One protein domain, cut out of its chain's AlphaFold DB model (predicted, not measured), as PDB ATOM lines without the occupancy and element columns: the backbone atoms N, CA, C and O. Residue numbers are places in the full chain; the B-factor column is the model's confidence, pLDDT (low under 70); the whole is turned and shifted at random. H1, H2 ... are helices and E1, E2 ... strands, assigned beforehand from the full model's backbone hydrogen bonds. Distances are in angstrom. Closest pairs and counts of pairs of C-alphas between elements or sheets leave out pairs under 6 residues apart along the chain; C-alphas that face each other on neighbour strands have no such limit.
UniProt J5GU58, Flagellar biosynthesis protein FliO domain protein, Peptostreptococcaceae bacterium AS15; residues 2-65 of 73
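This is residues 2 to 65 of the 73 residues of the protein "Flagellar biosynthesis protein FliO domain protein" of Peptostreptococcaceae bacterium AS15 (UniProt J5GU58). A long single helix, H1, sticks out as a free arm, and behind it four strands form one twisted antiparallel sheet with both faces free of named helices. The arm makes much of the length. The printed part has 64 residues, with one named helix and then four named strands, H1 E1 E2 E3 E4; the sheet's order is E1, E2, E3, E4, and the class is mixed, helices and strands. The whole is loose, with a radius of gyration of the C-alphas of 14.1 A, and spans 44 by 29 by 17 A.

Start at H1, residues 2 to 19, where every O i to N i+4 pair is within hydrogen-bond range. H1 is not on the sheet, with 0 pairs of C-alphas within 10 A. After a tight link comes E1, residues 25 to 34, an edge strand that bends by 63 degrees at residue 28. E1 and E2, residues 37 to 44, form an antiparallel hairpin at 166 degrees; look at N 28 and O 41, 2.8 A apart. E2 and E3, residues 47 to 54, form the next hairpin, at 157 degrees, with N 40 and O 51 2.8 A apart. E3 and E4, residues 57 to 64, form the last, at 153 degrees, with N 52 and O 59 2.8 A apart. The four strands make a meander, each the antiparallel neighbour of the one before. The edge strands E1 and E4 are apart.

Find C-alpha 2 at (79.757, 20.508, 93.378); from there H1 runs 26.3 A to C-alpha 19. E1 begins at C-alpha 25, (101.031, -0.677, 79.640), and is 24.4 A long; E2 measures 21.2 A, E3 22.3 A and E4 20.5 A, ending at C-alpha 64, (106.696, -11.019, 88.152).

The C-alphas of Ile 2 and Asp 65 are the two farthest apart, 45.2 A. Residues 2 to 22 stand free. The printed part has no cut, and its links are tight. Residues 2 to 24 have pLDDT under 70.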
ATOM      1  N   ILE A   2      79.243  21.891  93.224       57.25
ATOM      2  CA  ILE A   2      79.757  20.508  93.378       57.25
ATOM      3  C   ILE A   2      79.546  19.620  92.127       57.25
ATOM      4  O   ILE A   2      80.414  18.832  91.760       57.25
ATOM      5  N   LEU A   3      78.420  19.776  91.419       56.03
ATOM      6  CA  LEU A   3      78.094  18.984  90.217       56.03
ATOM      7  C   LEU A   3      79.009  19.280  89.016       56.03
ATOM      8  O   LEU A   3      79.353  18.366  88.266       56.03
ATOM      9  N   GLY A   4      79.424  20.539  88.848       59.94
ATOM     10  CA  GLY A   4      80.336  20.949  87.773       59.94
ATOM     11  C   GLY A   4      81.736  20.366  87.958       59.94
ATOM     12  O   GLY A   4      82.315  19.851  87.007       59.94
ATOM     13  N   LEU A   5      82.224  20.346  89.203       58.84
ATOM     14  CA  LEU A   5      83.515  19.758  89.558       58.84
ATOM     15  C   LEU A   5      83.529  18.238  89.333       58.84
ATOM     16  O   LEU A   5      84.470  17.713  88.746       58.84
ATOM     17  N   LYS A   6      82.446  17.537  89.704       53.78
ATOM     18  CA  LYS A   6      82.297  16.094  89.440       53.78
ATOM     19  C   LYS A   6      82.345  15.770  87.945       53.78
ATOM     20  O   LYS A   6      83.036  14.838  87.546       53.78
ATOM     21  N   LYS A   7      81.633  16.541  87.112       57.59
ATOM     22  CA  LYS A   7      81.634  16.342  85.652       57.59
ATOM     23  C   LYS A   7      82.997  16.642  85.026       57.59
ATOM     24  O   LYS A   7      83.423  15.889  84.157       57.59
ATOM     25  N   ALA A   8      83.685  17.687  85.488       59.97
ATOM     26  CA  ALA A   8      85.039  18.009  85.044       59.97
ATOM     27  C   ALA A   8      86.041  16.909  85.426       59.97
ATOM     28  O   ALA A   8      86.834  16.499  84.583       59.97
ATOM     29  N   SER A   9      85.946  16.368  86.645       53.28
ATOM     30  CA  SER A   9      86.798  15.265  87.105       53.28
ATOM     31  C   SER A   9      86.620  14.020  86.231       53.28
ATOM     32  O   SER A   9      87.598  13.503  85.706       53.28
ATOM     33  N   ILE A  10      85.373  13.608  85.967       58.47
ATOM     34  CA  ILE A  10      85.068  12.454  85.097       58.47
ATOM     35  C   ILE A  10      85.534  12.699  83.648       58.47
ATOM     36  O   ILE A  10      85.942  11.768  82.953       58.47
ATOM     37  N   PHE A  11      85.482  13.945  83.169       58.03
ATOM     38  CA  PHE A  11      85.914  14.300  81.815       58.03
ATOM     39  C   PHE A  11      87.441  14.279  81.659       58.03
ATOM     40  O   PHE A  11      87.946  13.756  80.665       58.03
ATOM     41  N   VAL A  12      88.181  14.794  82.645       57.81
ATOM     42  CA  VAL A  12      89.650  14.725  82.683       57.81
ATOM     43  C   VAL A  12      90.113  13.276  82.812       57.81
ATOM     44  O   VAL A  12      91.012  12.861  82.087       57.81
ATOM     45  N   GLU A  13      89.445  12.481  83.646       52.66
ATOM     46  CA  GLU A  13      89.759  11.063  83.837       52.66
ATOM     47  C   GLU A  13      89.589  10.266  82.530       52.66
ATOM     48  O   GLU A  13      90.497   9.544  82.120       52.66
ATOM     49  N   LYS A  14      88.494  10.491  81.785       53.28
ATOM     50  CA  LYS A  14      88.280   9.883  80.456       53.28
ATOM     51  C   LYS A  14      89.277  10.361  79.395       53.28
ATOM     52  O   LYS A  14      89.641   9.580  78.515       53.28
ATOM     53  N   ARG A  15      89.713  11.625  79.446       50.50
ATOM     54  CA  ARG A  15      90.680  12.186  78.484       50.50
ATOM     55  C   ARG A  15      92.102  11.682  78.745       50.50
ATOM     56  O   ARG A  15      92.792  11.359  77.783       50.50
ATOM     57  N   ASN A  16      92.495  11.532  80.011       49.38
ATOM     58  CA  ASN A  16      93.754  10.888  80.386       49.38
ATOM     59  C   ASN A  16      93.766   9.417  79.970       49.38
ATOM     60  O   ASN A  16      94.734   8.970  79.362       49.38
ATOM     61  N   TYR A  17      92.673   8.683  80.196       49.81
ATOM     62  CA  TYR A  17      92.574   7.266  79.824       49.81
ATOM     63  C   TYR A  17      92.848   7.014  78.330       49.81
ATOM     64  O   TYR A  17      93.449   6.008  77.962       49.81
ATOM     65  N   ASN A  18      92.460   7.953  77.459       51.09
ATOM     66  CA  ASN A  18      92.675   7.843  76.015       51.09
ATOM     67  C   ASN A  18      94.092   8.268  75.569       51.09
ATOM     68  O   ASN A  18      94.516   7.880  74.485       51.09
ATOM     69  N   PHE A  19      94.825   9.030  76.392       49.03
ATOM     70  CA  PHE A  19      96.231   9.400  76.160       49.03
ATOM     71  C   PHE A  19      97.203   8.285  76.584       49.03
ATOM     72  O   PHE A  19      98.231   8.098  75.945       49.03
ATOM     73  N   TYR A  20      96.844   7.485  77.595       49.91
ATOM     74  CA  TYR A  20      97.583   6.275  77.997       49.91
ATOM     75  C   TYR A  20      97.251   5.038  77.141       49.91
ATOM     76  O   TYR A  20      97.682   3.932  77.450       49.91
ATOM     77  N   LYS A  21      96.513   5.210  76.037       46.94
ATOM     78  CA  LYS A  21      96.188   4.158  75.059       46.94
ATOM     79  C   LYS A  21      97.380   3.785  74.160       46.94
ATOM     80  O   LYS A  21      97.202   3.109  73.144       46.94
ATOM     81  N   ASP A  22      98.587   4.217  74.512       49.66
ATOM     82  CA  ASP A  22      99.801   3.656  73.944       49.66
ATOM     83  C   ASP A  22      99.968   2.241  74.511       49.66
ATOM     84  O   ASP A  22     100.072   2.033  75.719       49.66
ATOM     85  N   LYS A  23      99.886   1.255  73.617       55.31
ATOM     86  CA  LYS A  23      99.579  -0.175  73.830       55.31
ATOM     87  C   LYS A  23     100.550  -0.961  74.730       55.31
ATOM     88  O   LYS A  23     100.480  -2.187  74.770       55.31
ATOM     89  N   ASN A  24     101.452  -0.285  75.427       68.00
ATOM     90  CA  ASN A  24     102.592  -0.880  76.107       68.00
ATOM     91  C   ASN A  24     102.362  -1.118  77.599       68.00
ATOM     92  O   ASN A  24     103.125  -1.884  78.170       68.00
ATOM     93  N   MET A  25     101.341  -0.508  78.218       76.06
ATOM     94  CA  MET A  25     101.031  -0.677  79.640       76.06
ATOM     95  C   MET A  25      99.542  -0.945  79.864       76.06
ATOM     96  O   MET A  25      98.689  -0.167  79.444       76.06
ATOM     97  N   LYS A  26      99.217  -2.031  80.566       83.94
ATOM     98  CA  LYS A  26      97.858  -2.361  81.003       83.94
ATOM     99  C   LYS A  26      97.833  -2.493  82.514       83.94
ATOM    100  O   LYS A  26      98.619  -3.244  83.079       83.94
ATOM    101  N   VAL A  27      96.906  -1.810  83.173       85.12
ATOM    102  CA  VAL A  27      96.614  -2.084  84.584       85.12
ATOM    103  C   VAL A  27      95.717  -3.317  84.626       85.12
ATOM    104  O   VAL A  27      94.606  -3.278  84.102       85.12
ATOM    105  N   LEU A  28      96.229  -4.414  85.181       87.19
ATOM    106  CA  LEU A  28      95.501  -5.674  85.317       87.19
ATOM    107  C   LEU A  28      94.590  -5.631  86.540       87.19
ATOM    108  O   LEU A  28      93.407  -5.931  86.431       87.19
ATOM    109  N   GLU A  29      95.132  -5.211  87.683       87.12
ATOM    110  CA  GLU A  29      94.385  -5.130  88.937       87.12
ATOM    111  C   GLU A  29      94.855  -3.969  89.812       87.12
ATOM    112  O   GLU A  29      95.991  -3.497  89.715       87.12
ATOM    113  N   LYS A  30      93.958  -3.530  90.699       89.44
ATOM    114  CA  LYS A  30      94.207  -2.507  91.713       89.44
ATOM    115  C   LYS A  30      93.718  -3.015  93.065       89.44
ATOM    116  O   LYS A  30      92.551  -3.360  93.211       89.44
ATOM    117  N   ILE A  31      94.597  -2.985  94.057       91.56
ATOM    118  CA  ILE A  31      94.321  -3.372  95.439       91.56
ATOM    119  C   ILE A  31      94.526  -2.142  96.319       91.56
ATOM    120  O   ILE A  31      95.611  -1.570  96.363       91.56
ATOM    121  N   VAL A  32      93.484  -1.725  97.031       89.19
ATOM    122  CA  VAL A  32      93.566  -0.607  97.977       89.19
ATOM    123  C   VAL A  32      93.914  -1.169  99.352       89.19
ATOM    124  O   VAL A  32      93.177  -1.995  99.881       89.19
ATOM    125  N   LEU A  33      95.041  -0.736  99.922       87.38
ATOM    126  CA  LEU A  33      95.493  -1.173 101.247       87.38
ATOM    127  C   LEU A  33      95.037  -0.212 102.345       87.38
ATOM    128  O   LEU A  33      94.605  -0.634 103.414       87.38
ATOM    129  N   SER A  34      95.150   1.090 102.091       87.94
ATOM    130  CA  SER A  34      94.692   2.149 102.987       87.94
ATOM    131  C   SER A  34      94.246   3.360 102.174       87.94
ATOM    132  O   SER A  34      94.363   3.383 100.952       87.94
ATOM    133  N   LYS A  35      93.746   4.396 102.857       86.75
ATOM    134  CA  LYS A  35      93.305   5.652 102.227       86.75
ATOM    135  C   LYS A  35      94.377   6.288 101.327       86.75
ATOM    136  O   LYS A  35      94.044   7.012 100.398       86.75
ATOM    137  N   ASP A  36      95.638   6.037 101.644       90.50
ATOM    138  CA  ASP A  36      96.835   6.634 101.060       90.50
ATOM    139  C   ASP A  36      97.773   5.607 100.409       90.50
ATOM    140  O   ASP A  36      98.839   6.005  99.946       90.50
ATOM    141  N   LYS A  37      97.422   4.310 100.396       89.88
ATOM    142  CA  LYS A  37      98.279   3.230  99.881       89.88
ATOM    143  C   LYS A  37      97.506   2.293  98.979       89.88
ATOM    144  O   LYS A  37      96.488   1.717  99.365       89.88
ATOM    145  N   GLU A  38      98.058   2.076  97.800       91.31
ATOM    146  CA  GLU A  38      97.476   1.254  96.755       91.31
ATOM    147  C   GLU A  38      98.569   0.381  96.137       91.31
ATOM    148  O   GLU A  38      99.724   0.784  96.023       91.31
ATOM    149  N   ILE A  39      98.211  -0.833  95.740       92.19
ATOM    150  CA  ILE A  39      99.055  -1.715  94.946       92.19
ATOM    151  C   ILE A  39      98.387  -1.899  93.590       92.19
ATOM    152  O   ILE A  39      97.185  -2.139  93.503       92.19
ATOM    153  N   PHE A  40      99.176  -1.822  92.529       91.69
ATOM    154  CA  PHE A  40      98.739  -2.070  91.167       91.69
ATOM    155  C   PHE A  40      99.483  -3.270  90.615       91.69
ATOM    156  O   PHE A  40     100.705  -3.351  90.717       91.69
ATOM    157  N   LEU A  41      98.749  -4.175  89.985       91.06
ATOM    158  CA  LEU A  41      99.321  -5.161  89.089       91.06
ATOM    159  C   LEU A  41      99.249  -4.584  87.677       91.06
ATOM    160  O   LEU A  41      98.159  -4.322  87.170       91.06
ATOM    161  N   VAL A  42     100.397  -4.372  87.045       89.62
ATOM    162  CA  VAL A  42     100.488  -3.783  85.705       89.62
ATOM    163  C   VAL A  42     101.281  -4.690  84.774       89.62
ATOM    164  O   VAL A  42     102.273  -5.287  85.172       89.62
ATOM    165  N   GLU A  43     100.853  -4.799  83.528       85.06
ATOM    166  CA  GLU A  43     101.577  -5.460  82.450       85.06
ATOM    167  C   GLU A  43     102.222  -4.388  81.579       85.06
ATOM    168  O   GLU A  43     101.509  -3.588  80.977       85.06
ATOM    169  N   VAL A  44     103.551  -4.362  81.519       85.94
ATOM    170  CA  VAL A  44     104.334  -3.443  80.691       85.94
ATOM    171  C   VAL A  44     105.182  -4.264  79.721       85.94
ATOM    172  O   VAL A  44     105.965  -5.105  80.154       85.94
ATOM    173  N   TYR A  45     105.009  -4.072  78.411       81.81
ATOM    174  CA  TYR A  45     105.695  -4.847  77.356       81.81
ATOM    175  C   TYR A  45     105.615  -6.382  77.535       81.81
ATOM    176  O   TYR A  45     106.562  -7.105  77.238       81.81
ATOM    177  N   GLY A  46     104.486  -6.896  78.041       78.69
ATOM    178  CA  GLY A  46     104.275  -8.335  78.275       78.69
ATOM    179  C   GLY A  46     104.892  -8.880  79.569       78.69
ATOM    180  O   GLY A  46     104.690 -10.047  79.892       78.69
ATOM    181  N   LYS A  47     105.593  -8.044  80.342       83.62
ATOM    182  CA  LYS A  47     106.073  -8.368  81.688       83.62
ATOM    183  C   LYS A  47     105.110  -7.829  82.734       83.62
ATOM    184  O   LYS A  47     104.581  -6.730  82.581       83.62
ATOM    185  N   LYS A  48     104.878  -8.583  83.805       88.44
ATOM    186  CA  LYS A  48     103.969  -8.177  84.885       88.44
ATOM    187  C   LYS A  48     104.759  -7.583  86.045       88.44
ATOM    188  O   LYS A  48     105.813  -8.086  86.404       88.44
ATOM    189  N   TYR A  49     104.226  -6.536  86.655       89.69
ATOM    190  CA  TYR A  49     104.852  -5.804  87.746       89.69
ATOM    191  C   TYR A  49     103.835  -5.517  88.838       89.69
ATOM    192  O   TYR A  49     102.708  -5.117  88.556       89.69
ATOM    193  N   PHE A  50     104.266  -5.642  90.088       92.88
ATOM    194  CA  PHE A  50     103.597  -5.000  91.207       92.88
ATOM    195  C   PHE A  50     104.177  -3.606  91.409       92.88
ATOM    196  O   PHE A  50     105.375  -3.456  91.656       92.88
ATOM    197  N   LEU A  51     103.323  -2.594  91.344       91.94
ATOM    198  CA  LEU A  51     103.640  -1.222  91.711       91.94
ATOM    199  C   LEU A  51     102.972  -0.898  93.041       91.94
ATOM    200  O   LEU A  51     101.785  -1.148  93.215       91.94
ATOM    201  N   GLY A  52     103.719  -0.315  93.964       91.69
ATOM    202  CA  GLY A  52     103.185   0.289  95.172       91.69
ATOM    203  C   GLY A  52     103.042   1.780  94.936       91.69
ATOM    204  O   GLY A  52     104.026   2.441  94.616       91.69
ATOM    205  N   ALA A  53     101.840   2.312  95.090       90.75
ATOM    206  CA  ALA A  53     101.600   3.740  95.097       90.75
ATOM    207  C   ALA A  53     101.210   4.191  96.498       90.75
ATOM    208  O   ALA A  53     100.434   3.552  97.208       90.75
ATOM    209  N   SER A  54     101.745   5.338  96.869       91.25
ATOM    210  CA  SER A  54     101.337   6.108  98.028       91.25
ATOM    211  C   SER A  54     101.155   7.563  97.620       91.25
ATOM    212  O   SER A  54     101.586   7.951  96.534       91.25
ATOM    213  N   ASN A  55     100.572   8.389  98.489       87.06
ATOM    214  CA  ASN A  55     100.347   9.811  98.192       87.06
ATOM    215  C   ASN A  55     101.587  10.560  97.669       87.06
ATOM    216  O   ASN A  55     101.439  11.491  96.882       87.06
ATOM    217  N   ASN A  56     102.793  10.158  98.086       89.00
ATOM    218  CA  ASN A  56     104.024  10.885  97.769       89.00
ATOM    219  C   ASN A  56     105.021  10.086  96.915       89.00
ATOM    220  O   ASN A  56     106.054  10.632  96.538       89.00
ATOM    221  N   ASN A  57     104.773   8.801  96.649       88.81
ATOM    222  CA  ASN A  57     105.746   7.945  95.972       88.81
ATOM    223  C   ASN A  57     105.065   6.793  95.226       88.81
ATOM    224  O   ASN A  57     104.142   6.174  95.758       88.81
ATOM    225  N   ILE A  58     105.570   6.478  94.034       90.81
ATOM    226  CA  ILE A  58     105.248   5.274  93.268       90.81
ATOM    227  C   ILE A  58     106.533   4.463  93.105       90.81
ATOM    228  O   ILE A  58     107.552   4.972  92.648       90.81
ATOM    229  N   SER A  59     106.487   3.192  93.481       90.25
ATOM    230  CA  SER A  59     107.641   2.296  93.529       90.25
ATOM    231  C   SER A  59     107.330   0.979  92.829       90.25
ATOM    232  O   SER A  59     106.235   0.439  92.985       90.25
ATOM    233  N   VAL A  60     108.295   0.413  92.104       90.06
ATOM    234  CA  VAL A  60     108.195  -0.977  91.635       90.06
ATOM    235  C   VAL A  60     108.503  -1.888  92.820       90.06
ATOM    236  O   VAL A  60     109.603  -1.844  93.362       90.06
ATOM    237  N   LEU A  61     107.525  -2.688  93.243       88.69
ATOM    238  CA  LEU A  61     107.688  -3.636  94.346       88.69
ATOM    239  C   LEU A  61     108.346  -4.924  93.864       88.69
ATOM    240  O   LEU A  61     109.232  -5.457  94.528       88.69
ATOM    241  N   LYS A  62     107.884  -5.448  92.724       87.81
ATOM    242  CA  LYS A  62     108.371  -6.715  92.179       87.81
ATOM    243  C   LYS A  62     108.050  -6.841  90.694       87.81
ATOM    244  O   LYS A  62     106.913  -6.604  90.296       87.81
ATOM    245  N   GLU A  63     109.027  -7.265  89.897       87.56
ATOM    246  CA  GLU A  63     108.778  -7.840  88.570       87.56
ATOM    247  C   GLU A  63     108.349  -9.302  88.759       87.56
ATOM    248  O   GLU A  63     109.024 -10.088  89.428       87.56
ATOM    249  N   LEU A  64     107.185  -9.652  88.220       85.56
ATOM    250  CA  LEU A  64     106.696 -11.019  88.152       85.56
ATOM    251  C   LEU A  64     107.271 -11.649  86.886       85.56
ATOM    252  O   LEU A  64     106.637 -11.657  85.829       85.56
ATOM    253  N   ASP A  65     108.493 -12.156  87.008       72.38
ATOM    254  CA  ASP A  65     109.047 -13.074  86.022       72.38
ATOM    255  C   ASP A  65     108.212 -14.360  86.097       72.38
ATOM    256  O   ASP A  65     108.063 -14.947  87.173       72.38
TER     257      ASP A  65